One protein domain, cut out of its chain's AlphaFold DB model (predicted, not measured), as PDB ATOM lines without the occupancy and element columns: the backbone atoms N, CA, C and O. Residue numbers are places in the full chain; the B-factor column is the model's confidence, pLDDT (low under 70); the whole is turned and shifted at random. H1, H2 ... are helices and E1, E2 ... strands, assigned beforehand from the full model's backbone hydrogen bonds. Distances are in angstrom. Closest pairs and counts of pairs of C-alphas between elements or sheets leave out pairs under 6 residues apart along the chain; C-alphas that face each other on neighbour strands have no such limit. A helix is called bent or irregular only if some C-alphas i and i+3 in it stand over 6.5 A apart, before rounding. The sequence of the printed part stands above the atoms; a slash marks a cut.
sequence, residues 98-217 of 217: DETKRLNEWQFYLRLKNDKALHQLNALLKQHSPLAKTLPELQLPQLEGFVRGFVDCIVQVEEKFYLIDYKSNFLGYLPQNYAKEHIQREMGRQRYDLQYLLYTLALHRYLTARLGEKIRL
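Overview. This is residues 98 to 217 of the 217 residues of the protein "Exodeoxyribonuclease V beta chain" of Mannheimia haemolytica (UniProt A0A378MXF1). A twisted sheet of three strands curls round the long helix H4, and H3 meets the beginning of H4 at a corner, as in an L. H1 starts where E1 ends and E2 begins, while the short H2 and H3 lie away from the sheet. The printed part has 120 residues, with named elements in the order E1, H1, E2, E3, H2, H3, H4; the class is mixed, four helices and three strands. The sheet's order is E1, E2, E3, all antiparallel. The whole is only just compact, close to loose, with a radius of gyration of the C-alphas of 16.2 A and spans of 41 by 40 by 22 A.

Arrangement. E1, residues 102 to 113, bends by 66 degrees at residue 105, and its neighbour E2, residues 144 to 157, by 68 degrees at residue 152; N 103 and O 154 are 2.8 A apart, within hydrogen-bond range. H1, residues 115 to 128, only grazes the sheet with residues 115 to 118. E2 forms a hairpin with E3, residues 160 to 164, where N 155 and O 162 are 3.0 A apart. H2, residues 175 to 178, and H3, residues 180 to 189, are not on the sheet. H4, residues 192 to 211, is on it, in two layers, a helix on one face of a sheet; the closest C-alphas of E2 and H4, Val 151 and Tyr 199, are 6.8 A apart. H3 and H4 are close but not clearly touching, Met 187 to Asp 193 at 6.6 A between C-alphas, and about perpendicular at 83 degrees. Every O i to N i+4 pair is within range in H3, 8 of 10 in H1 and 15 of 16 in H4; H2 is too short for one.

Along the chain. E1 begins at C-alpha 102 (43.890, -20.439, 40.040) and spans 31.3 A. H1, irregular with C-alphas 115 and 118 7.2 A apart, spans 21.5 A, and E2 34.6 A. H4 spans 27.4 A to C-alpha 211 (43.516, -24.177, 24.013).

Size, cuts and confidence. The C-alphas of Tyr 173 and Gly 212 are farthest apart, 46.4 A. The printed part has no cut; the link from H1 to E2, 15 residues, is long. No printed residue is under 70 in pLDDT.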
ATOM      1  N   ASP A  98      37.735 -21.152  42.791       92.56
ATOM      2  CA  ASP A  98      38.226 -22.517  42.978       92.56
ATOM      3  C   ASP A  98      39.759 -22.559  42.840       92.56
ATOM      4  O   ASP A  98      40.322 -22.067  41.860       92.56
ATOM      5  N   GLU A  99      40.435 -23.183  43.805       92.06
ATOM      6  CA  GLU A  99      41.888 -23.385  43.814       92.06
ATOM      7  C   GLU A  99      42.398 -24.072  42.536       92.06
ATOM      8  O   GLU A  99      43.464 -23.745  42.022       92.06
ATOM      9  N   THR A 100      41.607 -24.975  41.953       94.19
ATOM     10  CA  THR A 100      41.934 -25.659  40.690       94.19
ATOM     11  C   THR A 100      41.822 -24.756  39.459       94.19
ATOM     12  O   THR A 100      42.281 -25.113  38.370       94.19
ATOM     13  N   LYS A 101      41.208 -23.581  39.617       95.19
ATOM     14  CA  LYS A 101      41.014 -22.549  38.592       95.19
ATOM     15  C   LYS A 101      41.919 -21.340  38.807       95.19
ATOM     16  O   LYS A 101      41.732 -20.328  38.132       95.19
ATOM     17  N   ARG A 102      42.905 -21.461  39.698       95.44
ATOM     18  CA  ARG A 102      43.890 -20.439  40.040       95.44
ATOM     19  C   ARG A 102      45.295 -20.900  39.658       95.44
ATOM     20  O   ARG A 102      45.656 -22.060  39.827       95.44
ATOM     21  N   LEU A 103      46.100 -19.975  39.148       95.94
ATOM     22  CA  LEU A 103      47.525 -20.160  38.909       95.94
ATOM     23  C   LEU A 103      48.270 -18.933  39.431       95.94
ATOM     24  O   LEU A 103      48.115 -17.846  38.875       95.94
ATOM     25  N   ASN A 104      49.074 -19.124  40.473       96.38
ATOM     26  CA  ASN A 104      49.874 -18.059  41.074       96.38
ATOM     27  C   ASN A 104      51.297 -18.022  40.496       96.38
ATOM     28  O   ASN A 104      51.779 -19.028  39.966       96.38
ATOM     29  N   GLU A 105      51.944 -16.858  40.592       95.69
ATOM     30  CA  GLU A 105      53.349 -16.619  40.215       95.69
ATOM     31  C   GLU A 105      53.711 -17.155  38.818       95.69
ATOM     32  O   GLU A 105      54.753 -17.779  38.574       95.69
ATOM     33  N   TRP A 106      52.824 -16.921  37.846       97.19
ATOM     34  CA  TRP A 106      53.034 -17.424  36.499       97.19
ATOM     35  C   TRP A 106      54.129 -16.638  35.782       97.19
ATOM     36  O   TRP A 106      53.958 -15.480  35.386       97.19
ATOM     37  N   GLN A 107      55.256 -17.310  35.563       97.50
ATOM     38  CA  GLN A 107      56.380 -16.767  34.820       97.50
ATOM     39  C   GLN A 107      56.166 -16.852  33.306       97.50
ATOM     40  O   GLN A 107      55.849 -17.911  32.758       97.50
ATOM     41  N   PHE A 108      56.489 -15.767  32.601       96.88
ATOM     42  CA  PHE A 108      56.477 -15.743  31.143       96.88
ATOM     43  C   PHE A 108      57.717 -15.085  30.532       96.88
ATOM     44  O   PHE A 108      58.446 -14.318  31.167       96.88
ATOM     45  N   TYR A 109      57.907 -15.370  29.242       96.19
ATOM     46  CA  TYR A 109      58.912 -14.744  28.393       96.19
ATOM     47  C   TYR A 109      58.282 -14.289  27.078       96.19
ATOM     48  O   TYR A 109      57.739 -15.092  26.319       96.19
ATOM     49  N   LEU A 110      58.400 -13.000  26.769       93.94
ATOM     50  CA  LEU A 110      58.027 -12.441  25.474       93.94
ATOM     51  C   LEU A 110      59.283 -12.057  24.702       93.94
ATOM     52  O   LEU A 110      60.035 -11.181  25.117       93.94
ATOM     53  N   ARG A 111      59.494 -12.690  23.545       92.75
ATOM     54  CA  ARG A 111      60.576 -12.311  22.635       92.75
ATOM     55  C   ARG A 111      60.173 -11.089  21.810       92.75
ATOM     56  O   ARG A 111      59.223 -11.165  21.026       92.75
ATOM     57  N   LEU A 112      60.929 -10.007  21.943       90.56
ATOM     58  CA  LEU A 112      60.844  -8.805  21.123       90.56
ATOM     59  C   LEU A 112      61.891  -8.891  20.005       90.56
ATOM     60  O   LEU A 112      63.047  -9.225  20.254       90.56
ATOM     61  N   LYS A 113      61.469  -8.645  18.762       88.12
ATOM     62  CA  LYS A 113      62.310  -8.811  17.560       88.12
ATOM     63  C   LYS A 113      62.402  -7.550  16.696       88.12
ATOM     64  O   LYS A 113      63.001  -7.610  15.632       88.12
ATOM     65  N   ASN A 114      61.734  -6.466  17.085       87.94
ATOM     66  CA  ASN A 114      61.615  -5.264  16.267       87.94
ATOM     67  C   ASN A 114      62.117  -4.061  17.068       87.94
ATOM     68  O   ASN A 114      61.359  -3.415  17.790       87.94
ATOM     69  N   ASP A 115      63.404  -3.784  16.907       83.62
ATOM     70  CA  ASP A 115      64.135  -2.662  17.496       83.62
ATOM     71  C   ASP A 115      63.484  -1.299  17.196       83.62
ATOM     72  O   ASP A 115      63.470  -0.416  18.053       83.62
ATOM     73  N   LYS A 116      62.854  -1.155  16.024       86.25
ATOM     74  CA  LYS A 116      62.194   0.075  15.550       86.25
ATOM     75  C   LYS A 116      60.730   0.210  15.975       86.25
ATOM     76  O   LYS A 116      60.084   1.205  15.638       86.25
ATOM     77  N   ALA A 117      60.180  -0.751  16.717       90.62
ATOM     78  CA  ALA A 117      58.764  -0.750  17.090       90.62
ATOM     79  C   ALA A 117      58.386   0.318  18.129       90.62
ATOM     80  O   ALA A 117      57.197   0.550  18.332       90.62
ATOM     81  N   LEU A 118      59.347   0.968  18.799       91.62
ATOM     82  CA  LEU A 118      59.047   1.837  19.945       91.62
ATOM     83  C   LEU A 118      58.125   3.005  19.584       91.62
ATOM     84  O   LEU A 118      57.149   3.253  20.287       91.62
ATOM     85  N   HIS A 119      58.384   3.674  18.459       92.25
ATOM     86  CA  HIS A 119      57.527   4.760  17.985       92.25
ATOM     87  C   HIS A 119      56.099   4.267  17.698       92.25
ATOM     88  O   HIS A 119      55.121   4.916  18.062       92.25
ATOM     89  N   GLN A 120      55.964   3.093  17.074       93.31
ATOM     90  CA  GLN A 120      54.657   2.492  16.793       93.31
ATOM     91  C   GLN A 120      53.931   2.099  18.084       93.31
ATOM     92  O   GLN A 120      52.734   2.340  18.205       93.31
ATOM     93  N   LEU A 121      54.649   1.548  19.067       93.12
ATOM     94  CA  LEU A 121      54.099   1.239  20.383       93.12
ATOM     95  C   LEU A 121      53.606   2.509  21.086       93.12
ATOM     96  O   LEU A 121      52.477   2.524  21.566       93.12
ATOM     97  N   ASN A 122      54.403   3.581  21.102       94.62
ATOM     98  CA  ASN A 122      53.989   4.869  21.664       94.62
ATOM     99  C   ASN A 122      52.725   5.399  20.972       94.62
ATOM    100  O   ASN A 122      51.772   5.765  21.658       94.62
ATOM    101  N   ALA A 123      52.662   5.350  19.638       94.69
ATOM    102  CA  ALA A 123      51.478   5.757  18.885       94.69
ATOM    103  C   ALA A 123      50.232   4.924  19.246       94.69
ATOM    104  O   ALA A 123      49.171   5.486  19.518       94.69
ATOM    105  N   LEU A 124      50.362   3.596  19.322       94.88
ATOM    106  CA  LEU A 124      49.261   2.701  19.698       94.88
ATOM    107  C   LEU A 124      48.791   2.938  21.137       94.88
ATOM    108  O   LEU A 124      47.586   2.976  21.391       94.88
ATOM    109  N   LEU A 125      49.719   3.146  22.073       94.62
ATOM    110  CA  LEU A 125      49.390   3.478  23.459       94.62
ATOM    111  C   LEU A 125      48.596   4.787  23.525       94.62
ATOM    112  O   LEU A 125      47.538   4.825  24.150       94.62
ATOM    113  N   LYS A 126      49.043   5.832  22.820       94.50
ATOM    114  CA  LYS A 126      48.323   7.112  22.722       94.50
ATOM    115  C   LYS A 126      46.937   6.968  22.103       94.50
ATOM    116  O   LYS A 126      46.004   7.653  22.516       94.50
ATOM    117  N   GLN A 127      46.784   6.084  21.126       95.00
ATOM    118  CA  GLN A 127      45.511   5.875  20.450       95.00
ATOM    119  C   GLN A 127      44.506   5.122  21.333       95.00
ATOM    120  O   GLN A 127      43.353   5.547  21.451       95.00
ATOM    121  N   HIS A 128      44.935   4.027  21.962       93.31
ATOM    122  CA  HIS A 128      44.028   3.048  22.568       93.31
ATOM    123  C   HIS A 128      43.932   3.114  24.093       93.31
ATOM    124  O   HIS A 128      42.901   2.722  24.634       93.31
ATOM    125  N   SER A 129      44.949   3.613  24.802       91.25
ATOM    126  CA  SER A 129      44.923   3.690  26.267       91.25
ATOM    127  C   SER A 129      44.455   5.073  26.731       91.25
ATOM    128  O   SER A 129      45.131   6.070  26.457       91.25
ATOM    129  N   PRO A 130      43.328   5.177  27.467       89.44
ATOM    130  CA  PRO A 130      42.894   6.439  28.063       89.44
ATOM    131  C   PRO A 130      43.959   7.053  28.974       89.44
ATOM    132  O   PRO A 130      44.116   8.269  28.995       89.44
ATOM    133  N   LEU A 131      44.716   6.205  29.680       90.31
ATOM    134  CA  LEU A 131      45.775   6.638  30.581       90.31
ATOM    135  C   LEU A 131      47.002   7.118  29.801       90.31
ATOM    136  O   LEU A 131      47.482   8.224  30.029       90.31
ATOM    137  N   ALA A 132      47.479   6.340  28.826       90.88
ATOM    138  CA  ALA A 132      48.714   6.674  28.117       90.88
ATOM    139  C   ALA A 132      48.611   7.959  27.280       90.88
ATOM    140  O   ALA A 132      49.635   8.600  27.028       90.88
ATOM    141  N   LYS A 133      47.398   8.393  26.898       91.62
ATOM    142  CA  LYS A 133      47.145   9.677  26.214       91.62
ATOM    143  C   LYS A 133      47.832  10.859  26.889       91.62
ATOM    144  O   LYS A 133      48.420  11.685  26.192       91.62
ATOM    145  N   THR A 134      47.836  10.904  28.218       90.50
ATOM    146  CA  THR A 134      48.389  12.021  28.999       90.50
ATOM    147  C   THR A 134      49.798  11.761  29.540       90.50
ATOM    148  O   THR A 134      50.430  12.682  30.050       90.50
ATOM    149  N   LEU A 135      50.324  10.539  29.403       93.25
ATOM    150  CA  LEU A 135      51.655  10.169  29.897       93.25
ATOM    151  C   LEU A 135      52.780  10.571  28.934       93.25
ATOM    152  O   LEU A 135      52.551  10.661  27.731       93.25
ATOM    153  N   PRO A 136      54.019  10.767  29.404       92.75
ATOM    154  CA  PRO A 136      55.157  10.852  28.499       92.75
ATOM    155  C   PRO A 136      55.316   9.555  27.692       92.75
ATOM    156  O   PRO A 136      54.956   8.460  28.137       92.75
ATOM    157  N   GLU A 137      55.866   9.690  26.490       93.81
ATOM    158  CA  GLU A 137      56.232   8.541  25.665       93.81
ATOM    159  C   GLU A 137      57.247   7.638  26.373       93.81
ATOM    160  O   GLU A 137      58.062   8.093  27.177       93.81
ATOM    161  N   LEU A 138      57.197   6.338  26.070       91.94
ATOM    162  CA  LEU A 138      58.215   5.400  26.524       91.94
ATOM    163  C   LEU A 138      59.561   5.784  25.913       91.94
ATOM    164  O   LEU A 138      59.680   5.916  24.694       91.94
ATOM    165  N   GLN A 139      60.572   5.898  26.770       88.81
ATOM    166  CA  GLN A 139      61.958   6.123  26.380       88.81
ATOM    167  C   GLN A 139      62.740   4.840  26.651       88.81
ATOM    168  O   GLN A 139      63.218   4.602  27.758       88.81
ATOM    169  N   LEU A 140      62.809   3.981  25.641       83.62
ATOM    170  CA  LEU A 140      63.580   2.742  25.667       83.62
ATOM    171  C   LEU A 140      64.628   2.813  24.549       83.62
ATOM    172  O   LEU A 140      64.308   3.292  23.464       83.62
ATOM    173  N   PRO A 141      65.869   2.350  24.767       75.44
ATOM    174  CA  PRO A 141      66.901   2.410  23.734       75.44
ATOM    175  C   PRO A 141      66.547   1.558  22.503       75.44
ATOM    176  O   PRO A 141      66.799   1.979  21.380       75.44
ATOM    177  N   GLN A 142      65.929   0.389  22.708       76.94
ATOM    178  CA  GLN A 142      65.410  -0.487  21.651       76.94
ATOM    179  C   GLN A 142      64.384  -1.484  22.215       76.94
ATOM    180  O   GLN A 142      64.435  -1.827  23.397       76.94
ATOM    181  N   LEU A 143      63.471  -1.979  21.369       83.12
ATOM    182  CA  LEU A 143      62.530  -3.064  21.697       83.12
ATOM    183  C   LEU A 143      62.998  -4.404  21.108       83.12
ATOM    184  O   LEU A 143      62.347  -5.013  20.255       83.12
ATOM    185  N   GLU A 144      64.141  -4.880  21.587       87.06
ATOM    186  CA  GLU A 144      64.723  -6.161  21.186       87.06
ATOM    187  C   GLU A 144      65.140  -6.975  22.415       87.06
ATOM    188  O   GLU A 144      65.578  -6.420  23.422       87.06
ATOM    189  N   GLY A 145      64.997  -8.300  22.340       89.75
ATOM    190  CA  GLY A 145      65.420  -9.227  23.388       89.75
ATOM    191  C   GLY A 145      64.247  -9.981  24.001       89.75
ATOM    192  O   GLY A 145      63.337 -10.414  23.293       89.75
ATOM    193  N   PHE A 146      64.281 -10.171  25.318       91.50
ATOM    194  CA  PHE A 146      63.231 -10.867  26.052       91.50
ATOM    195  C   PHE A 146      62.706  -9.998  27.185       91.50
ATOM    196  O   PHE A 146      63.472  -9.501  28.005       91.50
ATOM    197  N   VAL A 147      61.386  -9.879  27.258       92.44
ATOM    198  CA  VAL A 147      60.701  -9.408  28.456       92.44
ATOM    199  C   VAL A 147      60.399 -10.631  29.300       92.44
ATOM    200  O   VAL A 147      59.681 -11.528  28.856       92.44
ATOM    201  N   ARG A 148      60.963 -10.663  30.502       95.81
ATOM    202  CA  ARG A 148      60.599 -11.611  31.553       95.81
ATOM    203  C   ARG A 148      59.619 -10.919  32.489       95.81
ATOM    204  O   ARG A 148      59.864  -9.780  32.878       95.81
ATOM    205  N   GLY A 149      58.553 -11.611  32.858       95.50
ATOM    206  CA  GLY A 149      57.588 -11.116  33.831       95.50
ATOM    207  C   GLY A 149      56.965 -12.245  34.634       95.50
ATOM    208  O   GLY A 149      57.137 -13.421  34.299       95.50
ATOM    209  N   PHE A 150      56.269 -11.843  35.689       96.50
ATOM    210  CA  PHE A 150      55.534 -12.699  36.608       96.50
ATOM    211  C   PHE A 150      54.157 -12.083  36.789       96.50
ATOM    212  O   PHE A 150      54.051 -10.876  37.004       96.50
ATOM    213  N   VAL A 151      53.120 -12.891  36.618       97.31
ATOM    214  CA  VAL A 151      51.754 -12.507  36.966       97.31
ATOM    215  C   VAL A 151      51.455 -13.120  38.322       97.31
ATOM    216  O   VAL A 151      51.549 -14.341  38.445       97.31
ATOM    217  N   ASP A 152      51.069 -12.294  39.295       97.44
ATOM    218  CA  ASP A 152      50.821 -12.767  40.661       97.44
ATOM    219  C   ASP A 152      49.743 -13.849  40.690       97.44
ATOM    220  O   ASP A 152      49.921 -14.880  41.329       97.44
ATOM    221  N   CYS A 153      48.630 -13.629  39.981       96.94
ATOM    222  CA  CYS A 153      47.504 -14.547  39.993       96.94
ATOM    223  C   CYS A 153      46.721 -14.509  38.667       96.94
ATOM    224  O   CYS A 153      46.324 -13.455  38.164       96.94
ATOM    225  N   ILE A 154      46.494 -15.685  38.084       96.88
ATOM    226  CA  ILE A 154      45.607 -15.907  36.940       96.88
ATOM    227  C   ILE A 154      44.451 -16.766  37.419       96.88
ATOM    228  O   ILE A 154      44.672 -17.814  38.024       96.88
ATOM    229  N   VAL A 155      43.225 -16.363  37.099       95.94
ATOM    230  CA  VAL A 155      42.028 -17.107  37.504       95.94
ATOM    231  C   VAL A 155      41.089 -17.331  36.331       95.94
ATOM    232  O   VAL A 155      41.015 -16.501  35.423       95.94
ATOM    233  N   GLN A 156      40.370 -18.451  36.338       94.62
ATOM    234  CA  GLN A 156      39.313 -18.738  35.372       94.62
ATOM    235  C   GLN A 156      37.947 -18.716  36.068       94.62
ATOM    236  O   GLN A 156      37.682 -19.535  36.944       94.62
ATOM    237  N   VAL A 157      37.065 -17.815  35.636       92.62
ATOM    238  CA  VAL A 157      35.689 -17.686  36.140       92.62
ATOM    239  C   VAL A 157      34.741 -17.645  34.944       92.62
ATOM    240  O   VAL A 157      34.952 -16.861  34.023       92.62
ATOM    241  N   GLU A 158      33.726 -18.514  34.932       89.69
ATOM    242  CA  GLU A 158      32.739 -18.620  33.836       89.69
ATOM    243  C   GLU A 158      33.381 -18.708  32.432       89.69
ATOM    244  O   GLU A 158      32.984 -18.020  31.491       89.69
ATOM    245  N   GLU A 159      34.418 -19.543  32.287       87.75
ATOM    246  CA  GLU A 159      35.202 -19.720  31.047       87.75
ATOM    247  C   GLU A 159      35.970 -18.474  30.559       87.75
ATOM    248  O   GLU A 159      36.566 -18.490  29.477       87.75
ATOM    249  N   LYS A 160      36.016 -17.402  31.359       91.94
ATOM    250  CA  LYS A 160      36.839 -16.217  31.112       91.94
ATOM    251  C   LYS A 160      38.060 -16.210  32.028       91.94
ATOM    252  O   LYS A 160      37.968 -16.539  33.209       91.94
ATOM    253  N   PHE A 161      39.206 -15.841  31.468       94.44
ATOM    254  CA  PHE A 161      40.458 -15.713  32.207       94.44
ATOM    255  C   PHE A 161      40.656 -14.275  32.678       94.44
ATOM    256  O   PHE A 161      40.429 -13.339  31.919       94.44
ATOM    257  N   TYR A 162      41.128 -14.111  33.909       95.25
ATOM    258  CA  TYR A 162      41.414 -12.817  34.516       95.25
ATOM    259  C   TYR A 162      42.851 -12.784  35.027       95.25
ATOM    260  O   TYR A 162      43.391 -13.796  35.474       95.25
ATOM    261  N   LEU A 163      43.451 -11.598  34.958       95.56
ATOM    262  CA  LEU A 163      44.749 -11.286  35.543       95.56
ATOM    263  C   LEU A 163      44.517 -10.478  36.813       95.56
ATOM    264  O   LEU A 163      43.790  -9.484  36.783       95.56
ATOM    265  N   ILE A 164      45.150 -10.890  37.900       95.56
ATOM    266  CA  ILE A 164      45.101 -10.217  39.190       95.56
ATOM    267  C   ILE A 164      46.542  -9.943  39.598       95.56
ATOM    268  O   ILE A 164      47.399 -10.824  39.530       95.56
ATOM    269  N   ASP A 165      46.800  -8.696  39.965       96.06
ATOM    270  CA  ASP A 165      48.114  -8.218  40.369       96.06
ATOM    271  C   ASP A 165      47.948  -7.420  41.671       96.06
ATOM    272  O   ASP A 165      47.127  -6.496  41.756       96.06
ATOM    273  N   TYR A 166      48.658  -7.846  42.710       95.81
ATOM    274  CA  TYR A 166      48.601  -7.260  44.037       95.81
ATOM    275  C   TYR A 166      49.550  -6.067  44.095       95.81
ATOM    276  O   TYR A 166      50.730  -6.153  43.776       95.81
ATOM    277  N   LYS A 167      49.045  -4.916  44.544       96.25
ATOM    278  CA  LYS A 167      49.842  -3.691  44.658       96.25
ATOM    279  C   LYS A 167      49.822  -3.175  46.086       96.25
ATOM    280  O   LYS A 167      48.785  -2.757  46.591       96.25
ATOM    281  N   SER A 168      50.996  -3.128  46.716       96.38
ATOM    282  CA  SER A 168      51.201  -2.528  48.041       96.38
ATOM    283  C   SER A 168      51.691  -1.073  47.956       96.38
ATOM    284  O   SER A 168      52.477  -0.624  48.796       96.38
ATOM    285  N   ASN A 169      51.318  -0.342  46.897       96.62
ATOM    286  CA  ASN A 169      51.727   1.049  46.708       96.62
ATOM    287  C   ASN A 169      51.165   1.921  47.837       96.62
ATOM    288  O   ASN A 169      49.968   1.906  48.133       96.62
ATOM    289  N   PHE A 170      52.033   2.729  48.437       96.81
ATOM    290  CA  PHE A 170      51.619   3.724  49.413       96.81
ATOM    291  C   PHE A 170      51.124   4.983  48.700       96.81
ATOM    292  O   PHE A 170      51.900   5.638  47.998       96.81
ATOM    293  N   LEU A 171      49.841   5.312  48.877       97.31
ATOM    294  CA  LEU A 171      49.229   6.515  48.298       97.31
ATOM    295  C   LEU A 171      48.965   7.608  49.342       97.31
ATOM    296  O   LEU A 171      48.763   8.766  48.979       97.31
ATOM    297  N   GLY A 172      49.007   7.258  50.628       96.44
ATOM    298  CA  GLY A 172      48.811   8.156  51.759       96.44
ATOM    299  C   GLY A 172      48.187   7.428  52.950       96.44
ATOM    300  O   GLY A 172      47.937   6.230  52.894       96.44
ATOM    301  N   TYR A 173      47.936   8.157  54.035       95.44
ATOM    302  CA  TYR A 173      47.462   7.583  55.303       95.44
ATOM    303  C   TYR A 173      45.938   7.584  55.459       95.44
ATOM    304  O   TYR A 173      45.434   7.186  56.509       95.44
ATOM    305  N   LEU A 174      45.203   8.077  54.460       94.25
ATOM    306  CA  LEU A 174      43.760   8.270  54.547       94.25
ATOM    307  C   LEU A 174      43.036   7.559  53.393       94.25
ATOM    308  O   LEU A 174      43.578   7.502  52.285       94.25
ATOM    309  N   PRO A 175      41.787   7.093  53.599       93.50
ATOM    310  CA  PRO A 175      41.007   6.421  52.558       93.50
ATOM    311  C   PRO A 175      40.919   7.203  51.244       93.50
ATOM    312  O   PRO A 175      41.081   6.631  50.169       93.50
ATOM    313  N   GLN A 176      40.747   8.528  51.308       96.38
ATOM    314  CA  GLN A 176      40.660   9.382  50.119       96.38
ATOM    315  C   GLN A 176      41.934   9.380  49.266       96.38
ATOM    316  O   GLN A 176      41.868   9.658  48.073       96.38
ATOM    317  N   ASN A 177      43.094   9.031  49.834       97.00
ATOM    318  CA  ASN A 177      44.322   8.893  49.054       97.00
ATOM    319  C   ASN A 177      44.279   7.695  48.094       97.00
ATOM    320  O   ASN A 177      45.059   7.650  47.150       97.00
ATOM    321  N   TYR A 178      43.350   6.761  48.307       96.50
ATOM    322  CA  TYR A 178      43.101   5.596  47.461       96.50
ATOM    323  C   TYR A 178      41.843   5.768  46.597       96.50
ATOM    324  O   TYR A 178      41.333   4.799  46.042       96.50
ATOM    325  N   ALA A 179      41.334   6.998  46.448       96.50
ATOM    326  CA  ALA A 179      40.271   7.274  45.489       96.50
ATOM    327  C   ALA A 179      40.736   6.997  44.047       96.50
ATOM    328  O   ALA A 179      41.935   6.992  43.736       96.50
ATOM    329  N   LYS A 180      39.769   6.779  43.149       94.69
ATOM    330  CA  LYS A 180      39.995   6.347  41.762       94.69
ATOM    331  C   LYS A 180      41.007   7.228  41.026       94.69
ATOM    332  O   LYS A 180      41.857   6.708  40.308       94.69
ATOM    333  N   GLU A 181      40.959   8.539  41.225       95.25
ATOM    334  CA  GLU A 181      41.833   9.515  40.570       95.25
ATOM    335  C   GLU A 181      43.293   9.357  41.021       95.25
ATOM    336  O   GLU A 181      44.218   9.437  40.210       95.25
ATOM    337  N   HIS A 182      43.509   9.095  42.313       96.94
ATOM    338  CA  HIS A 182      44.839   8.871  42.877       96.94
ATOM    339  C   HIS A 182      45.420   7.529  42.427       96.94
ATOM    340  O   HIS A 182      46.587   7.477  42.030       96.94
ATOM    341  N   ILE A 183      44.595   6.476  42.386       95.88
ATOM    342  CA  ILE A 183      44.986   5.172  41.836       95.88
ATOM    343  C   ILE A 183      45.366   5.311  40.357       95.88
ATOM    344  O   ILE A 183      46.438   4.867  39.957       95.88
ATOM    345  N   GLN A 184      44.541   5.976  39.541       94.69
ATOM    346  CA  GLN A 184      44.834   6.192  38.119       94.69
ATOM    347  C   GLN A 184      46.141   6.962  37.907       94.69
ATOM    348  O   GLN A 184      46.925   6.628  37.016       94.69
ATOM    349  N   ARG A 185      46.412   7.970  38.744       95.06
ATOM    350  CA  ARG A 185      47.679   8.706  38.700       95.06
ATOM    351  C   ARG A 185      48.869   7.798  39.003       95.06
ATOM    352  O   ARG A 185      49.873   7.872  38.293       95.06
ATOM    353  N   GLU A 186      48.756   6.933  40.010       96.56
ATOM    354  CA  GLU A 186      49.810   5.972  40.339       96.56
ATOM    355  C   GLU A 186      50.016   4.942  39.225       96.56
ATOM    356  O   GLU A 186      51.157   4.689  38.838       96.56
ATOM    357  N   MET A 187      48.931   4.420  38.641       95.81
ATOM    358  CA  MET A 187      49.002   3.521  37.484       95.81
ATOM    359  C   MET A 187      49.807   4.137  36.340       95.81
ATOM    360  O   MET A 187      50.613   3.457  35.707       95.81
ATOM    361  N   GLY A 188      49.613   5.435  36.092       94.88
ATOM    362  CA  GLY A 188      50.336   6.155  35.053       94.88
ATOM    363  C   GLY A 188      51.800   6.392  35.413       94.88
ATOM    364  O   GLY A 188      52.679   6.186  34.580       94.88
ATOM    365  N   ARG A 189      52.077   6.773  36.666       94.19
ATOM    366  CA  ARG A 189      53.440   7.000  37.169       94.19
ATOM    367  C   ARG A 189      54.308   5.746  37.058       94.19
ATOM    368  O   ARG A 189      55.448   5.843  36.618       94.19
ATOM    369  N   GLN A 190      53.759   4.590  37.423       94.62
ATOM    370  CA  GLN A 190      54.471   3.305  37.420       94.62
ATOM    371  C   GLN A 190      54.421   2.577  36.073       94.62
ATOM    372  O   GLN A 190      54.951   1.477  35.941       94.62
ATOM    373  N   ARG A 191      53.768   3.170  35.066       94.06
ATOM    374  CA  ARG A 191      53.510   2.543  33.764       94.06
ATOM    375  C   ARG A 191      52.842   1.166  33.868       94.06
ATOM    376  O   ARG A 191      53.118   0.263  33.073       94.06
ATOM    377  N   TYR A 192      51.913   1.012  34.819       95.25
ATOM    378  CA  TYR A 192      51.091  -0.199  34.929       95.25
ATOM    379  C   TYR A 192      50.180  -0.386  33.708       95.25
ATOM    380  O   TYR A 192      49.772  -1.510  33.429       95.25
ATOM    381  N   ASP A 193      49.955   0.674  32.918       92.19
ATOM    382  CA  ASP A 193      49.336   0.587  31.592       92.19
ATOM    383  C   ASP A 193      50.087  -0.349  30.642       92.19
ATOM    384  O   ASP A 193      49.486  -1.159  29.941       92.19
ATOM    385  N   LEU A 194      51.416  -0.253  30.627       92.88
ATOM    386  CA  LEU A 194      52.249  -1.128  29.818       92.88
ATOM    387  C   LEU A 194      52.328  -2.528  30.432       92.88
ATOM    388  O   LEU A 194      52.312  -3.516  29.699       92.88
ATOM    389  N   GLN A 195      52.397  -2.614  31.765       94.88
ATOM    390  CA  GLN A 195      52.479  -3.887  32.481       94.88
ATOM    391  C   GLN A 195      51.287  -4.791  32.159       94.88
ATOM    392  O   GLN A 195      51.501  -5.911  31.690       94.88
ATOM    393  N   TYR A 196      50.050  -4.307  32.327       93.81
ATOM    394  CA  TYR A 196      48.883  -5.153  32.075       93.81
ATOM    395  C   TYR A 196      48.813  -5.582  30.603       93.81
ATOM    396  O   TYR A 196      48.492  -6.731  30.329       93.81
ATOM    397  N   LEU A 197      49.189  -4.720  29.646       94.56
ATOM    398  CA  LEU A 197      49.205  -5.080  28.221       94.56
ATOM    399  C   LEU A 197      50.192  -6.212  27.922       94.56
ATOM    400  O   LEU A 197      49.878  -7.122  27.154       94.56
ATOM    401  N   LEU A 198      51.380  -6.170  28.529       94.94
ATOM    402  CA  LEU A 198      52.374  -7.232  28.390       94.94
ATOM    403  C   LEU A 198      51.885  -8.535  29.028       94.94
ATOM    404  O   LEU A 198      52.062  -9.597  28.431       94.94
ATOM    405  N   TYR A 199      51.235  -8.455  30.191       97.38
ATOM    406  CA  TYR A 199      50.684  -9.621  30.883       97.38
ATOM    407  C   TYR A 199      49.549 -10.249  30.075       97.38
ATOM    408  O   TYR A 199      49.575 -11.450  29.811       97.38
ATOM    409  N   THR A 200      48.611  -9.439  29.577       95.75
ATOM    410  CA  THR A 200      47.525  -9.891  28.701       95.75
ATOM    411  C   THR A 200      48.069 -10.508  27.419       95.75
ATOM    412  O   THR A 200      47.615 -11.577  27.027       95.75
ATOM    413  N   LEU A 201      49.069  -9.897  26.773       95.50
ATOM    414  CA  LEU A 201      49.676 -10.454  25.562       95.50
ATOM    415  C   LEU A 201      50.365 -11.799  25.828       95.50
ATOM    416  O   LEU A 201      50.246 -12.725  25.020       95.50
ATOM    417  N   ALA A 202      51.106 -11.902  26.932       96.56
ATOM    418  CA  ALA A 202      51.760 -13.138  27.334       96.56
ATOM    419  C   ALA A 202      50.733 -14.240  27.594       96.56
ATOM    420  O   ALA A 202      50.840 -15.319  27.004       96.56
ATOM    421  N   LEU A 203      49.717 -13.946  28.408       96.38
ATOM    422  CA  LEU A 203      48.669 -14.898  28.749       96.38
ATOM    423  C   LEU A 203      47.867 -15.308  27.511       96.38
ATOM    424  O   LEU A 203      47.656 -16.497  27.294       96.38
ATOM    425  N   HIS A 204      47.507 -14.358  26.647       95.50
ATOM    426  CA  HIS A 204      46.835 -14.636  25.380       95.50
ATOM    427  C   HIS A 204      47.626 -15.646  24.548       95.50
ATOM    428  O   HIS A 204      47.100 -16.690  24.183       95.50
ATOM    429  N   ARG A 205      48.916 -15.387  24.289       94.94
ATOM    430  CA  ARG A 205      49.765 -16.308  23.511       94.94
ATOM    431  C   ARG A 205      49.873 -17.686  24.159       94.94
ATOM    432  O   ARG A 205      49.839 -18.689  23.449       94.94
ATOM    433  N   TYR A 206      50.015 -17.726  25.482       94.81
ATOM    434  CA  TYR A 206      50.096 -18.972  26.235       94.81
ATOM    435  C   TYR A 206      48.811 -19.795  26.110       94.81
ATOM    436  O   TYR A 206      48.867 -20.967  25.733       94.81
ATOM    437  N   LEU A 207      47.659 -19.174  26.366       93.94
ATOM    438  CA  LEU A 207      46.367 -19.835  26.270       93.94
ATOM    439  C   LEU A 207      46.089 -20.262  24.827       93.94
ATOM    440  O   LEU A 207      45.692 -21.404  24.626       93.94
ATOM    441  N   THR A 208      46.367 -19.428  23.816       94.38
ATOM    442  CA  THR A 208      46.156 -19.794  22.401       94.38
ATOM    443  C   THR A 208      46.958 -21.030  22.018       94.38
ATOM    444  O   THR A 208      46.434 -21.927  21.363       94.38
ATOM    445  N   ALA A 209      48.210 -21.123  22.470       93.25
ATOM    446  CA  ALA A 209      49.053 -22.286  22.208       93.25
ATOM    447  C   ALA A 209      48.541 -23.575  22.879       93.25
ATOM    448  O   ALA A 209      48.865 -24.668  22.419       93.25
ATOM    449  N   ARG A 210      47.770 -23.465  23.969       91.00
ATOM    450  CA  ARG A 210      47.258 -24.606  24.749       91.00
ATOM    451  C   ARG A 210      45.828 -25.004  24.387       91.00
ATOM    452  O   ARG A 210      45.520 -26.190  24.396       91.00
ATOM    453  N   LEU A 211      44.970 -24.026  24.113       89.50
ATOM    454  CA  LEU A 211      43.516 -24.177  24.013       89.50
ATOM    455  C   LEU A 211      42.959 -23.813  22.621       89.50
ATOM    456  O   LEU A 211      41.803 -24.114  22.335       89.50
ATOM    457  N   GLY A 212      43.755 -23.189  21.744       87.75
ATOM    458  CA  GLY A 212      43.316 -22.702  20.429       87.75
ATOM    459  C   GLY A 212      42.740 -21.278  20.456       87.75
ATOM    460  O   GLY A 212      42.878 -20.558  21.436       87.75
ATOM    461  N   GLU A 213      42.115 -20.822  19.367       74.38
ATOM    462  CA  GLU A 213      41.799 -19.391  19.157       74.38
ATOM    463  C   GLU A 213      40.541 -18.865  19.882       74.38
ATOM    464  O   GLU A 213      40.311 -17.659  19.917       74.38
ATOM    465  N   LYS A 214      39.710 -19.727  20.484       71.12
ATOM    466  CA  LYS A 214      38.435 -19.328  21.121       71.12
ATOM    467  C   LYS A 214      38.584 -19.025  22.619       71.12
ATOM    468  O   LYS A 214      37.873 -19.603  23.434       71.12
ATOM    469  N   ILE A 215      39.504 -18.139  22.987       77.50
ATOM    470  CA  ILE A 215      39.742 -17.767  24.393       77.50
ATOM    471  C   ILE A 215      39.095 -16.422  24.701       77.50
ATOM    472  O   ILE A 215      39.142 -15.501  23.885       77.50
ATOM    473  N   ARG A 216      38.510 -16.303  25.896       75.75
ATOM    474  CA  ARG A 216      38.011 -15.039  26.442       75.75
ATOM    475  C   ARG A 216      38.938 -14.573  27.567       75.75
ATOM    476  O   ARG A 216      39.104 -15.289  28.554       75.75
ATOM    477  N   LEU A 217      39.527 -13.393  27.377       76.50
ATOM    478  CA  LEU A 217      40.290 -12.609  28.358       76.50
ATOM    479  C   LEU A 217      39.493 -11.355  28.730       76.50
ATOM    480  O   LEU A 217      38.688 -10.905  27.882       76.50
TER     481      LEU A 217